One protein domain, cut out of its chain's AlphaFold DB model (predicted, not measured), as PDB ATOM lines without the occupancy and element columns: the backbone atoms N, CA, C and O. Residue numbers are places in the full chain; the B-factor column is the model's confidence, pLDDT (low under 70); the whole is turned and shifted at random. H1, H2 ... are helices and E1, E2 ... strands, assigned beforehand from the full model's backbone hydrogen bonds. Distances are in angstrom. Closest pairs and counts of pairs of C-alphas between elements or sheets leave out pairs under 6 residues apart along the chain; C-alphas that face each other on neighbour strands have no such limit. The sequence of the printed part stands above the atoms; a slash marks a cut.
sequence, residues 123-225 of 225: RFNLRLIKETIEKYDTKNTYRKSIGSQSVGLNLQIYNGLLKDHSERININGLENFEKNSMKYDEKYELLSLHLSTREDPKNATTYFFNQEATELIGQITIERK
ATOM      1  N   ARG A 123     -26.997  30.658  -1.575       94.31
ATOM      2  CA  ARG A 123     -27.030  31.214  -0.219       94.31
ATOM      3  C   ARG A 123     -25.637  31.313   0.407       94.31
ATOM      4  O   ARG A 123     -25.434  32.154   1.278       94.31
ATOM      5  N   PHE A 124     -24.652  30.541  -0.061       93.00
ATOM      6  CA  PHE A 124     -23.255  30.710   0.352       93.00
ATOM      7  C   PHE A 124     -22.651  32.052  -0.078       93.00
ATOM      8  O   PHE A 124     -21.691  32.507   0.541       93.00
ATOM      9  N   ASN A 125     -23.212  32.706  -1.099       93.50
ATOM     10  CA  ASN A 125     -22.754  34.015  -1.566       93.50
ATOM     11  C   ASN A 125     -23.368  35.184  -0.784       93.50
ATOM     12  O   ASN A 125     -22.947  36.325  -0.981       93.50
ATOM     13  N   LEU A 126     -24.347  34.929   0.092       96.25
ATOM     14  CA  LEU A 126     -24.911  35.975   0.937       96.25
ATOM     15  C   LEU A 126     -23.839  36.516   1.886       96.25
ATOM     16  O   LEU A 126     -23.041  35.762   2.446       96.25
ATOM     17  N   ARG A 127     -23.839  37.838   2.075       95.38
ATOM     18  CA  ARG A 127     -22.716  38.581   2.657       95.38
ATOM     19  C   ARG A 127     -22.203  37.990   3.973       95.38
ATOM     20  O   ARG A 127     -21.034  37.622   4.037       95.38
ATOM     21  N   LEU A 128     -23.048  37.874   5.003       97.12
ATOM     22  CA  LEU A 128     -22.579  37.381   6.305       97.12
ATOM     23  C   LEU A 128     -22.227  35.893   6.295       97.12
ATOM     24  O   LEU A 128     -21.349  35.479   7.051       97.12
ATOM     25  N   ILE A 129     -22.879  35.083   5.457       96.69
ATOM     26  CA  ILE A 129     -22.539  33.661   5.321       96.69
ATOM     27  C   ILE A 129     -21.145  33.530   4.717       96.69
ATOM     28  O   ILE A 129     -20.303  32.830   5.277       96.69
ATOM     29  N   LYS A 130     -20.876  34.257   3.631       94.75
ATOM     30  CA  LYS A 130     -19.566  34.293   2.985       94.75
ATOM     31  C   LYS A 130     -18.476  34.771   3.945       94.75
ATOM     32  O   LYS A 130     -17.482  34.073   4.115       94.75
ATOM     33  N   GLU A 131     -18.700  35.893   4.634       95.44
ATOM     34  CA  GLU A 131     -17.775  36.419   5.653       95.44
ATOM     35  C   GLU A 131     -17.519  35.391   6.774       95.44
ATOM     36  O   GLU A 131     -16.387  35.226   7.234       95.44
ATOM     37  N   THR A 132     -18.554  34.652   7.194       95.69
ATOM     38  CA  THR A 132     -18.423  33.590   8.203       95.69
ATOM     39  C   THR A 132     -17.580  32.431   7.681       95.69
ATOM     40  O   THR A 132     -16.681  31.984   8.383       95.69
ATOM     41  N   ILE A 133     -17.815  31.958   6.456       93.44
ATOM     42  CA  ILE A 133     -17.020  30.877   5.852       93.44
ATOM     43  C   ILE A 133     -15.554  31.302   5.734       93.44
ATOM     44  O   ILE A 133     -14.675  30.581   6.198       93.44
ATOM     45  N   GLU A 134     -15.284  32.489   5.189       92.69
ATOM     46  CA  GLU A 134     -13.924  33.005   4.979       92.69
ATOM     47  C   GLU A 134     -13.142  33.172   6.289       92.69
ATOM     48  O   GLU A 134     -11.924  32.995   6.310       92.69
ATOM     49  N   LYS A 135     -13.831  33.443   7.403       91.06
ATOM     50  CA  LYS A 135     -13.215  33.525   8.733       91.06
ATOM     51  C   LYS A 135     -12.627  32.189   9.207       91.06
ATOM     52  O   LYS A 135     -11.628  32.204   9.925       91.06
ATOM     53  N   TYR A 136     -13.233  31.056   8.845       84.81
ATOM     54  CA  TYR A 136     -12.835  29.733   9.351       84.81
ATOM     55  C   TYR A 136     -12.158  28.850   8.299       84.81
ATOM     56  O   TYR A 136     -11.288  28.052   8.647       84.81
ATOM     57  N   ASP A 137     -12.516  28.998   7.025       82.19
ATOM     58  CA  ASP A 137     -12.156  28.066   5.960       82.19
ATOM     59  C   ASP A 137     -11.402  28.731   4.800       82.19
ATOM     60  O   ASP A 137     -11.810  28.703   3.642       82.19
ATOM     61  N   THR A 138     -10.245  29.321   5.100       72.50
ATOM     62  CA  THR A 138      -9.399  29.981   4.082       72.50
ATOM     63  C   THR A 138      -8.688  29.010   3.132       72.50
ATOM     64  O   THR A 138      -8.166  29.429   2.101       72.50
ATOM     65  N   LYS A 139      -8.637  27.715   3.472       77.19
ATOM     66  CA  LYS A 139      -7.915  26.668   2.724       77.19
ATOM     67  C   LYS A 139      -8.822  25.546   2.202       77.19
ATOM     68  O   LYS A 139      -8.307  24.531   1.743       77.19
ATOM     69  N   ASN A 140     -10.143  25.715   2.271       76.19
ATOM     70  CA  ASN A 140     -11.136  24.710   1.876       76.19
ATOM     71  C   ASN A 140     -10.991  23.355   2.610       76.19
ATOM     72  O   ASN A 140     -11.193  22.270   2.054       76.19
ATOM     73  N   THR A 141     -10.596  23.425   3.881       81.81
ATOM     74  CA  THR A 141     -10.415  22.301   4.808       81.81
ATOM     75  C   THR A 141     -11.695  21.929   5.555       81.81
ATOM     76  O   THR A 141     -11.732  20.889   6.219       81.81
ATOM     77  N   TYR A 142     -12.742  22.753   5.460       86.81
ATOM     78  CA  TYR A 142     -14.045  22.460   6.048       86.81
ATOM     79  C   TYR A 142     -14.970  21.772   5.044       86.81
ATOM     80  O   TYR A 142     -14.760  21.808   3.834       86.81
ATOM     81  N   ARG A 143     -15.979  21.099   5.594       86.94
ATOM     82  CA  ARG A 143     -17.233  20.761   4.936       86.94
ATOM     83  C   ARG A 143     -18.248  21.832   5.302       86.94
ATOM     84  O   ARG A 143     -18.392  22.168   6.480       86.94
ATOM     85  N   LYS A 144     -18.967  22.325   4.300       89.38
ATOM     86  CA  LYS A 144     -20.028  23.324   4.467       89.38
ATOM     87  C   LYS A 144     -21.367  22.813   3.952       89.38
ATOM     88  O   LYS A 144     -21.459  22.246   2.865       89.38
ATOM     89  N   SER A 145     -22.423  23.037   4.726       89.88
ATOM     90  CA  SER A 145     -23.802  22.837   4.282       89.88
ATOM     91  C   SER A 145     -24.686  23.973   4.777       89.88
ATOM     92  O   SER A 145     -24.429  24.560   5.827       89.88
ATOM     93  N   ILE A 146     -25.717  24.302   3.999       93.44
ATOM     94  CA  ILE A 146     -26.675  25.343   4.358       93.44
ATOM     95  C   ILE A 146     -28.109  24.822   4.284       93.44
ATOM     96  O   ILE A 146     -28.560  24.283   3.269       93.44
ATOM     97  N   GLY A 147     -28.816  24.963   5.399       93.75
ATOM     98  CA  GLY A 147     -30.206  24.575   5.578       93.75
ATOM     99  C   GLY A 147     -31.105  25.778   5.825       93.75
ATOM    100  O   GLY A 147     -30.650  26.920   5.919       93.75
ATOM    101  N   SER A 148     -32.402  25.504   5.918       95.69
ATOM    102  CA  SER A 148     -33.353  26.449   6.480       95.69
ATOM    103  C   SER A 148     -34.358  25.714   7.348       95.69
ATOM    104  O   SER A 148     -34.751  24.594   7.024       95.69
ATOM    105  N   GLN A 149     -34.692  26.311   8.486       96.75
ATOM    106  CA  GLN A 149     -35.582  25.711   9.468       96.75
ATOM    107  C   GLN A 149     -36.199  26.801  10.343       96.75
ATOM    108  O   GLN A 149     -35.533  27.781  10.679       96.75
ATOM    109  N   SER A 150     -37.457  26.616  10.745       98.06
ATOM    110  CA  SER A 150     -38.146  27.557  11.630       98.06
ATOM    111  C   SER A 150     -37.447  27.742  12.983       98.06
ATOM    112  O   SER A 150     -36.828  26.813  13.513       98.06
ATOM    113  N   VAL A 151     -37.568  28.939  13.563       97.69
ATOM    114  CA  VAL A 151     -37.087  29.256  14.919       97.69
ATOM    115  C   VAL A 151     -37.602  28.226  15.922       97.69
ATOM    116  O   VAL A 151     -36.810  27.613  16.639       97.69
ATOM    117  N   GLY A 152     -38.913  27.973  15.916       97.75
ATOM    118  CA  GLY A 152     -39.563  27.054  16.845       97.75
ATOM    119  C   GLY A 152     -39.016  25.631  16.744       97.75
ATOM    120  O   GLY A 152     -38.716  25.022  17.770       97.75
ATOM    121  N   LEU A 153     -38.803  25.110  15.525       97.56
ATOM    122  CA  LEU A 153     -38.271  23.753  15.381       97.56
ATOM    123  C   LEU A 153     -36.796  23.670  15.789       97.56
ATOM    124  O   LEU A 153     -36.416  22.702  16.444       97.56
ATOM    125  N   ASN A 154     -35.972  24.676  15.473       97.38
ATOM    126  CA  ASN A 154     -34.586  24.717  15.952       97.38
ATOM    127  C   ASN A 154     -34.527  24.674  17.486       97.38
ATOM    128  O   ASN A 154     -33.819  23.843  18.053       97.38
ATOM    129  N   LEU A 155     -35.307  25.524  18.160       97.25
ATOM    130  CA  LEU A 155     -35.370  25.551  19.621       97.25
ATOM    131  C   LEU A 155     -35.863  24.225  20.197       97.25
ATOM    132  O   LEU A 155     -35.278  23.720  21.152       97.25
ATOM    133  N   GLN A 156     -36.895  23.625  19.600       97.12
ATOM    134  CA  GLN A 156     -37.393  22.316  20.013       97.12
ATOM    135  C   GLN A 156     -36.318  21.227  19.888       97.12
ATOM    136  O   GLN A 156     -36.178  20.411  20.800       97.12
ATOM    137  N   ILE A 157     -35.545  21.216  18.795       95.69
ATOM    138  CA  ILE A 157     -34.462  20.248  18.577       95.69
ATOM    139  C   ILE A 157     -33.398  20.382  19.668       95.69
ATOM    140  O   ILE A 157     -33.076  19.394  20.326       95.69
ATOM    141  N   TYR A 158     -32.861  21.583  19.897       95.50
ATOM    142  CA  TYR A 158     -31.770  21.761  20.861       95.50
ATOM    143  C   TYR A 158     -32.219  21.572  22.311       95.50
ATOM    144  O   TYR A 158     -31.508  20.927  23.082       95.50
ATOM    145  N   ASN A 159     -33.412  22.047  22.674       94.56
ATOM    146  CA  ASN A 159     -33.965  21.812  24.006       94.56
ATOM    147  C   ASN A 159     -34.289  20.330  24.242       94.56
ATOM    148  O   ASN A 159     -34.046  19.817  25.334       94.56
ATOM    149  N   GLY A 160     -34.765  19.617  23.215       94.56
ATOM    150  CA  GLY A 160     -34.932  18.163  23.256       94.56
ATOM    151  C   GLY A 160     -33.605  17.433  23.477       94.56
ATOM    152  O   GLY A 160     -33.494  16.622  24.392       94.56
ATOM    153  N   LEU A 161     -32.564  17.789  22.714       92.06
ATOM    154  CA  LEU A 161     -31.221  17.222  22.871       92.06
ATOM    155  C   LEU A 161     -30.650  17.457  24.275       92.06
ATOM    156  O   LEU A 161     -30.090  16.536  24.870       92.06
ATOM    157  N   LEU A 162     -30.796  18.666  24.822       90.62
ATOM    158  CA  LEU A 162     -30.332  18.975  26.172       90.62
ATOM    159  C   LEU A 162     -31.088  18.149  27.220       90.62
ATOM    160  O   LEU A 162     -30.475  17.585  28.123       90.62
ATOM    161  N   LYS A 163     -32.411  18.032  27.078       91.69
ATOM    162  CA  LYS A 163     -33.252  17.253  27.990       91.69
ATOM    163  C   LYS A 163     -32.868  15.771  28.000       91.69
ATOM    164  O   LYS A 163     -32.727  15.200  29.077       91.69
ATOM    165  N   ASP A 164     -32.667  15.176  26.829       91.25
ATOM    166  CA  ASP A 164     -32.470  13.730  26.699       91.25
ATOM    167  C   ASP A 164     -31.003  13.303  26.889       91.25
ATOM    168  O   ASP A 164     -30.720  12.140  27.194       91.25
ATOM    169  N   HIS A 165     -30.048  14.225  26.704       89.81
ATOM    170  CA  HIS A 165     -28.620  13.897  26.649       89.81
ATOM    171  C   HIS A 165     -27.696  14.820  27.461       89.81
ATOM    172  O   HIS A 165     -26.478  14.703  27.321       89.81
ATOM    173  N   SER A 166     -28.208  15.687  28.343       86.56
ATOM    174  CA  SER A 166     -27.399  16.625  29.162       86.56
ATOM    175  C   SER A 166     -26.223  15.993  29.924       86.56
ATOM    176  O   SER A 166     -25.209  16.653  30.162       86.56
ATOM    177  N   GLU A 167     -26.308  14.716  30.296       89.56
ATOM    178  CA  GLU A 167     -25.210  13.993  30.954       89.56
ATOM    179  C   GLU A 167     -24.029  13.689  30.017       89.56
ATOM    180  O   GLU A 167     -22.910  13.507  30.487       89.56
ATOM    181  N   ARG A 168     -24.262  13.648  28.700       89.81
ATOM    182  CA  ARG A 168     -23.288  13.231  27.676       89.81
ATOM    183  C   ARG A 168     -22.875  14.349  26.729       89.81
ATOM    184  O   ARG A 168     -21.878  14.196  26.029       89.81
ATOM    185  N   ILE A 169     -23.636  15.439  26.667       90.94
ATOM    186  CA  ILE A 169     -23.343  16.569  25.784       90.94
ATOM    187  C   ILE A 169     -23.393  17.901  26.527       90.94
ATOM    188  O   ILE A 169     -24.119  18.063  27.508       90.94
ATOM    189  N   ASN A 170     -22.638  18.866  26.016       91.44
ATOM    190  CA  ASN A 170     -22.794  20.287  26.280       91.44
ATOM    191  C   ASN A 170     -23.234  20.973  24.984       91.44
ATOM    192  O   ASN A 170     -22.676  20.706  23.920       91.44
ATOM    193  N   ILE A 171     -24.227  21.860  25.076       94.19
ATOM    194  CA  ILE A 171     -24.683  22.685  23.953       94.19
ATOM    195  C   ILE A 171     -24.284  24.127  24.250       94.19
ATOM    196  O   ILE A 171     -24.912  24.803  25.063       94.19
ATOM    197  N   ASN A 172     -23.226  24.600  23.600       95.56
ATOM    198  CA  ASN A 172     -22.719  25.949  23.806       95.56
ATOM    199  C   ASN A 172     -23.454  26.932  22.887       95.56
ATOM    200  O   ASN A 172     -23.660  26.643  21.712       95.56
ATOM    201  N   GLY A 173     -23.824  28.103  23.416       96.69
ATOM    202  CA  GLY A 173     -24.443  29.191  22.645       96.69
ATOM    203  C   GLY A 173     -25.972  29.152  22.524       96.69
ATOM    204  O   GLY A 173     -26.544  30.102  21.988       96.69
ATOM    205  N   LEU A 174     -26.641  28.124  23.068       96.56
ATOM    206  CA  LEU A 174     -28.104  27.991  23.022       96.56
ATOM    207  C   LEU A 174     -28.833  29.166  23.695       96.56
ATOM    208  O   LEU A 174     -29.735  29.726  23.088       96.56
ATOM    209  N   GLU A 175     -28.397  29.604  24.880       96.12
ATOM    210  CA  GLU A 175     -29.020  30.732  25.600       96.12
ATOM    211  C   GLU A 175     -28.981  32.038  24.782       96.12
ATOM    212  O   GLU A 175     -29.968  32.771  24.687       96.12
ATOM    213  N   ASN A 176     -27.847  32.318  24.129       97.00
ATOM    214  CA  ASN A 176     -27.716  33.487  23.258       97.00
ATOM    215  C   ASN A 176     -28.610  33.364  22.019       97.00
ATOM    216  O   ASN A 176     -29.243  34.342  21.621       97.00
ATOM    217  N   PHE A 177     -28.668  32.174  21.416       97.88
ATOM    218  CA  PHE A 177     -29.546  31.902  20.282       97.88
ATOM    219  C   PHE A 177     -31.027  32.072  20.655       97.88
ATOM    220  O   PHE A 177     -31.765  32.741  19.933       97.88
ATOM    221  N   GLU A 178     -31.453  31.554  21.808       97.25
ATOM    222  CA  GLU A 178     -32.799  31.739  22.361       97.25
ATOM    223  C   GLU A 178     -33.131  33.218  22.521       97.25
ATOM    224  O   GLU A 178     -34.088  33.709  21.927       97.25
ATOM    225  N   LYS A 179     -32.291  33.965  23.238       97.88
ATOM    226  CA  LYS A 179     -32.501  35.396  23.470       97.88
ATOM    227  C   LYS A 179     -32.606  36.197  22.169       97.88
ATOM    228  O   LYS A 179     -33.487  37.043  22.036       97.88
ATOM    229  N   ASN A 180     -31.713  35.949  21.214       97.81
ATOM    230  CA  ASN A 180     -31.679  36.694  19.955       97.81
ATOM    231  C   ASN A 180     -32.820  36.304  19.007       97.81
ATOM    232  O   ASN A 180     -33.228  37.120  18.177       97.81
ATOM    233  N   SER A 181     -33.344  35.080  19.125       96.88
ATOM    234  CA  SER A 181     -34.444  34.589  18.294       96.88
ATOM    235  C   SER A 181     -35.833  35.021  18.783       96.88
ATOM    236  O   SER A 181     -36.753  35.041  17.973       96.88
ATOM    237  N   MET A 182     -35.986  35.488  20.032       96.38
ATOM    238  CA  MET A 182     -37.269  35.948  20.613       96.38
ATOM    239  C   MET A 182     -38.001  37.036  19.814       96.38
ATOM    240  O   MET A 182     -39.208  37.208  19.963       96.38
ATOM    241  N   LYS A 183     -37.282  37.812  19.001       96.31
ATOM    242  CA  LYS A 183     -37.873  38.870  18.166       96.31
ATOM    243  C   LYS A 183     -38.507  38.352  16.868       96.31
ATOM    244  O   LYS A 183     -39.102  39.140  16.137       96.31
ATOM    245  N   TYR A 184     -38.332  37.071  16.563       97.19
ATOM    246  CA  TYR A 184     -38.866  36.409  15.381       97.19
ATOM    247  C   TYR A 184     -40.057  35.525  15.761       97.19
ATOM    248  O   TYR A 184     -40.103  34.962  16.852       97.19
ATOM    249  N   ASP A 185     -41.019  35.396  14.847       97.62
ATOM    250  CA  ASP A 185     -42.125  34.444  14.997       97.62
ATOM    251  C   ASP A 185     -41.595  32.999  15.020       97.62
ATOM    252  O   ASP A 185     -40.619  32.683  14.341       97.62
ATOM    253  N   GLU A 186     -42.246  32.090  15.750       96.81
ATOM    254  CA  GLU A 186     -41.820  30.684  15.831       96.81
ATOM    255  C   GLU A 186     -41.757  29.990  14.463       96.81
ATOM    256  O   GLU A 186     -40.959  29.070  14.269       96.81
ATOM    257  N   LYS A 187     -42.585  30.417  13.503       97.69
ATOM    258  CA  LYS A 187     -42.602  29.892  12.132       97.69
ATOM    259  C   LYS A 187     -41.614  30.597  11.212       97.69
ATOM    260  O   LYS A 187     -41.423  30.126  10.096       97.69
ATOM    261  N   TYR A 188     -41.000  31.696  11.649       98.00
ATOM    262  CA  TYR A 188     -39.985  32.389  10.867       98.00
ATOM    263  C   TYR A 188     -38.814  31.444  10.600       98.00
ATOM    264  O   TYR A 188     -38.290  30.821  11.525       98.00
ATOM    265  N   GLU A 189     -38.418  31.305   9.338       98.06
ATOM    266  CA  GLU A 189     -37.325  30.418   8.958       98.06
ATOM    267  C   GLU A 189     -35.979  31.119   9.083       98.06
ATOM    268  O   GLU A 189     -35.786  32.237   8.614       98.06
ATOM    269  N   LEU A 190     -35.024  30.434   9.702       98.19
ATOM    270  CA  LEU A 190     -33.635  30.861   9.753       98.19
ATOM    271  C   LEU A 190     -32.835  30.131   8.687       98.19
ATOM    272  O   LEU A 190     -33.161  28.998   8.329       98.19
ATOM    273  N   LEU A 191     -31.755  30.751   8.219       98.25
ATOM    274  CA  LEU A 191     -30.701  30.032   7.511       98.25
ATOM    275  C   LEU A 191     -29.750  29.414   8.534       98.25
ATOM    276  O   LEU A 191     -29.336  30.088   9.477       98.25
ATOM    277  N   SER A 192     -29.379  28.151   8.335       97.50
ATOM    278  CA  SER A 192     -28.417  27.443   9.182       97.50
ATOM    279  C   SER A 192     -27.197  27.024   8.369       97.50
ATOM    280  O   SER A 192     -27.283  26.163   7.496       97.50
ATOM    281  N   LEU A 193     -26.044  27.630   8.641       96.94
ATOM    282  CA  LEU A 193     -24.760  27.221   8.076       96.94
ATOM    283  C   LEU A 193     -24.095  26.226   9.027       96.94
ATOM    284  O   LEU A 193     -23.737  26.593  10.145       96.94
ATOM    285  N   HIS A 194     -23.879  24.997   8.575       94.38
ATOM    286  CA  HIS A 194     -23.104  24.002   9.308       94.38
ATOM    287  C   HIS A 194     -21.686  23.943   8.746       94.38
ATOM    288  O   HIS A 194     -21.497  23.723   7.547       94.38
ATOM    289  N   LEU A 195     -20.698  24.120   9.621       93.31
ATOM    290  CA  LEU A 195     -19.277  24.001   9.309       93.31
ATOM    291  C   LEU A 195     -18.651  22.914  10.181       93.31
ATOM    292  O   LEU A 195     -18.731  22.985  11.407       93.31
ATOM    293  N   SER A 196     -17.992  21.938   9.565       90.19
ATOM    294  CA  SER A 196     -17.168  20.942  10.262       90.19
ATOM    295  C   SER A 196     -15.852  20.727   9.533       90.19
ATOM    296  O   SER A 196     -15.763  20.961   8.329       90.19
ATOM    297  N   THR A 197     -14.802  20.312  10.238       87.25
ATOM    298  CA  THR A 197     -13.543  19.980   9.562       87.25
ATOM    299  C   THR A 197     -13.706  18.668   8.794       87.25
ATOM    300  O   THR A 197     -14.510  17.805   9.152       87.25
ATOM    301  N   ARG A 198     -12.935  18.489   7.717       81.38
ATOM    302  CA  ARG A 198     -12.920  17.211   6.983       81.38
ATOM    303  C   ARG A 198     -12.377  16.052   7.825       81.38
ATOM    304  O   ARG A 198     -12.783  14.916   7.598       81.38
ATOM    305  N   GLU A 199     -11.485  16.343   8.769       82.75
ATOM    306  CA  GLU A 199     -10.865  15.360   9.667       82.75
ATOM    307  C   GLU A 199     -11.804  14.920  10.794       82.75
ATOM    308  O   GLU A 199     -11.805  13.749  11.173       82.75
ATOM    309  N   ASP A 200     -12.641  15.832  11.293       80.56
ATOM    310  CA  ASP A 200     -13.599  15.561  12.360       80.56
ATOM    311  C   ASP A 200     -14.991  16.111  12.014       80.56
ATOM    312  O   ASP A 200     -15.441  17.136  12.536       80.56
ATOM    313  N   PRO A 201     -15.728  15.411  11.133       77.56
ATOM    314  CA  PRO A 201     -17.036  15.867  10.684       77.56
ATOM    315  C   PRO A 201     -18.100  15.834  11.791       77.56
ATOM    316  O   PRO A 201     -19.177  16.394  11.598       77.56
ATOM    317  N   LYS A 202     -17.833  15.165  12.925       77.62
ATOM    318  CA  LYS A 202     -18.778  15.037  14.046       77.62
ATOM    319  C   LYS A 202     -18.799  16.284  14.926       77.62
ATOM    320  O   LYS A 202     -19.824  16.548  15.550       77.62
ATOM    321  N   ASN A 203     -17.710  17.047  14.938       82.31
ATOM    322  CA  ASN A 203     -17.607  18.312  15.651       82.31
ATOM    323  C   ASN A 203     -17.912  19.469  14.694       82.31
ATOM    324  O   ASN A 203     -17.029  20.099  14.113       82.31
ATOM    325  N   ALA A 204     -19.209  19.715  14.509       89.25
ATOM    326  CA  ALA A 204     -19.719  20.792  13.673       89.25
ATOM    327  C   ALA A 204     -20.133  22.010  14.509       89.25
ATOM    328  O   ALA A 204     -20.706  21.889  15.593       89.25
ATOM    329  N   THR A 205     -19.908  23.196  13.953       95.06
ATOM    330  CA  THR A 205     -20.508  24.444  14.424       95.06
ATOM    331  C   THR A 205     -21.667  24.816  13.513       95.06
ATOM    332  O   THR A 205     -21.526  24.789  12.292       95.06
ATOM    333  N   THR A 206     -22.800  25.191  14.102       97.12
ATOM    334  CA  THR A 206     -23.955  25.707  13.362       97.12
ATOM    335  C   THR A 206     -24.106  27.200  13.614       97.12
ATOM    336  O   THR A 206     -24.177  27.622  14.765       97.12
ATOM    337  N   TYR A 207     -24.171  27.993  12.551       98.00
ATOM    338  CA  TYR A 207     -24.427  29.429  12.591       98.00
ATOM    339  C   TYR A 207     -25.828  29.705  12.057       98.00
ATOM    340  O   TYR A 207     -26.190  29.208  10.992       98.00
ATOM    341  N   PHE A 208     -26.599  30.504  12.784       98.38
ATOM    342  CA  PHE A 208     -27.972  30.848  12.446       98.38
ATOM    343  C   PHE A 208     -28.058  32.292  11.989       98.38
ATOM    344  O   PHE A 208     -27.634  33.190  12.714       98.38
ATOM    345  N   PHE A 209     -28.658  32.517  10.830       98.44
ATOM    346  CA  PHE A 209     -28.873  33.841  10.262       98.44
ATOM    347  C   PHE A 209     -30.356  34.068   9.979       98.44
ATOM    348  O   PHE A 209     -31.125  33.115   9.830       98.44
ATOM    349  N   ASN A 210     -30.760  35.331   9.858       97.62
ATOM    350  CA  ASN A 210     -32.041  35.648   9.226       97.62
ATOM    351  C   ASN A 210     -32.028  35.244   7.732       97.62
ATOM    352  O   ASN A 210     -30.973  34.929   7.179       97.62
ATOM    353  N   GLN A 211     -33.187  35.253   7.066       96.06
ATOM    354  CA  GLN A 211     -33.307  34.758   5.680       96.06
ATOM    355  C   GLN A 211     -32.434  35.514   4.669       96.06
ATOM    356  O   GLN A 211     -31.930  34.917   3.725       96.06
ATOM    357  N   GLU A 212     -32.192  36.801   4.909       96.06
ATOM    358  CA  GLU A 212     -31.349  37.643   4.051       96.06
ATOM    359  C   GLU A 212     -29.851  37.549   4.399       96.06
ATOM    360  O   GLU A 212     -29.015  38.201   3.773       96.06
ATOM    361  N   ALA A 213     -29.504  36.787   5.442       96.94
ATOM    362  CA  ALA A 213     -28.175  36.731   6.048       96.94
ATOM    363  C   ALA A 213     -27.531  38.115   6.239       96.94
ATOM    364  O   ALA A 213     -26.352  38.342   5.953       96.94
ATOM    365  N   THR A 214     -28.326  39.057   6.745       96.88
ATOM    366  CA  THR A 214     -27.893  40.392   7.173       96.88
ATOM    367  C   THR A 214     -27.681  40.473   8.680       96.88
ATOM    368  O   THR A 214     -27.111  41.452   9.159       96.88
ATOM    369  N   GLU A 215     -28.115  39.456   9.423       97.38
ATOM    370  CA  GLU A 215     -27.912  39.318  10.860       97.38
ATOM    371  C   GLU A 215     -27.511  37.882  11.226       97.38
ATOM    372  O   GLU A 215     -28.158  36.928  10.795       97.38
ATOM    373  N   LEU A 216     -26.477  37.739  12.064       97.69
ATOM    374  CA  LEU A 216     -26.155  36.493  12.763       97.69
ATOM    375  C   LEU A 216     -26.953  36.443  14.073       97.69
ATOM    376  O   LEU A 216     -26.723  37.238  14.981       97.69
ATOM    377  N   ILE A 217     -27.877  35.494  14.168       97.94
ATOM    378  CA  ILE A 217     -28.778  35.308  15.310       97.94
ATOM    379  C   ILE A 217     -28.082  34.513  16.412       97.94
ATOM    380  O   ILE A 217     -28.233  34.815  17.593       97.94
ATOM    381  N   GLY A 218     -27.282  33.513  16.051       97.44
ATOM    382  CA  GLY A 218     -26.560  32.724  17.039       97.44
ATOM    383  C   GLY A 218     -25.591  31.733  16.424       97.44
ATOM    384  O   GLY A 218     -25.584  31.495  15.219       97.44
ATOM    385  N   GLN A 219     -24.775  31.148  17.287       97.44
ATOM    386  CA  GLN A 219     -23.842  30.085  16.954       97.44
ATOM    387  C   GLN A 219     -24.002  28.992  18.005       97.44
ATOM    388  O   GLN A 219     -23.995  29.296  19.196       97.44
ATOM    389  N   ILE A 220     -24.125  27.742  17.567       97.19
ATOM    390  CA  ILE A 220     -24.228  26.578  18.442       97.19
ATOM    391  C   ILE A 220     -23.127  25.572  18.113       97.19
ATOM    392  O   ILE A 220     -22.928  25.210  16.950       97.19
ATOM    393  N   THR A 221     -22.443  25.086  19.150       95.25
ATOM    394  CA  THR A 221     -21.578  23.899  19.086       95.25
ATOM    395  C   THR A 221     -22.086  22.840  20.056       95.25
ATOM    396  O   THR A 221     -22.572  23.159  21.142       95.25
ATOM    397  N   ILE A 222     -21.995  21.572  19.650       92.69
ATOM    398  CA  ILE A 222     -22.316  20.429  20.508       92.69
ATOM    399  C   ILE A 222     -21.009  19.720  20.835       92.69
ATOM    400  O   ILE A 222     -20.358  19.175  19.946       92.69
ATOM    401  N   GLU A 223     -20.650  19.702  22.110       89.38
ATOM    402  CA  GLU A 223     -19.472  19.005  22.619       89.38
ATOM    403  C   GLU A 223     -19.911  17.748  23.359       89.38
ATOM    404  O   GLU A 223     -20.852  17.776  24.151       89.38
ATOM    405  N   ARG A 224     -19.234  16.629  23.105       86.06
ATOM    406  CA  ARG A 224     -19.460  15.382  23.843       86.06
ATOM    407  C   ARG A 224     -18.564  15.374  25.083       86.06
ATOM    408  O   ARG A 224     -17.392  15.723  24.971       86.06
ATOM    409  N   LYS A 225     -19.134  15.014  26.231       81.81
ATOM    410  CA  LYS A 225     -18.417  14.843  27.503       81.81
ATOM    411  C   LYS A 225     -17.642  13.531  27.534       81.81
ATOM    412  O   LYS A 225     -18.119  12.556  26.906       81.81
TER     413      LYS A 225
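What this domain is: This is residues 123 to 225 of the 225 residues of an uncharacterized protein of Thalassobium sp (UniProt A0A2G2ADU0). One strongly twisted sheet of five antiparallel strands makes the core, with helices H2 and H3 packed on one side of it and H1 on the other, over E4. The strands stand in the order E1, E3, E4, E5, E2, and E3, E4 and E5 form a meander, each strand the antiparallel neighbour of the one before. The printed part has 103 residues, with three named helices and five named strands in the order H1, E1, H2, E2, H3, E3, E4, E5; the class is mixed, helices and strands. It is compact, with a radius of gyration of the C-alphas of 13.6 A, and flat in outline, spanning 37 by 33 by 17 A.

Where its parts are: In the sheet, E1 is residues 142 to 150, 25.3 A long, E3 is residues 189 to 197, 26.0 A, and E5 is residues 216 to 224, 24.8 A. E4 is residues 204 to 209 and E2 is residues 169 to 172. H2, residues 151 to 165, is the longest helix at 21.1 A. H1 is residues 127 to 136, 14.9 A long, and H3 is residues 174 to 181, 10.3 A. H1 begins at C-alpha 127 (-22.716, 38.581, 2.657), and E5 ends at C-alpha 224 (-19.460, 15.382, 23.843).

How they stand to each other: E1 and E2 are the edge strands. E1 and E3 are antiparallel at 160 degrees, with N 143 and O 196 2.7 A apart, within hydrogen-bond range. The hairpin of E3 and E4 has N 193 and O 207 at 2.8 A, and the hairpin of E4 and E5 has N 208 and O 218 at 2.8 A, both within that range. The pairing of E5 is staggered: residues 216 to 221 pair with E4 and residues 221 to 224 with E2, where N 170 and O 223 are 2.8 A apart, within range. H3 is on the sheet at a height of 8.3 A, over E5 and along the strands at 17 degrees to E5 on the local plane; the closest C-alphas of H3 and E5 are those of Phe 177 and Gly 218, 4.5 A. H2 is on the sheet too, its closest C-alphas to E2 being those of Leu 162 and Ile 171, 7.1 A. H2 and H3 only just touch, with 3 pairs of C-alphas within 8 A, the closest being Val 151 and Ser 181 at 6.8 A. They run opposite ways at a shallow tilt of 14 degrees. H1 is on the sheet at a height of 8.7 A, along the strands at 20 degrees to E4 on the local plane, and is apart from H2 and H3. Every O i to N i+4 pair is within hydrogen-bond range in H2 and H3, and 5 of 6 are in H1.

The domain as a whole: The two C-alphas farthest apart are those of Asn 125 and Glu 167, 38.3 A. The printed part has no cut and no long link, and ends at residue 225, the chain's last. The mean pLDDT of the printed part is 92.9, and no printed residue is under 70.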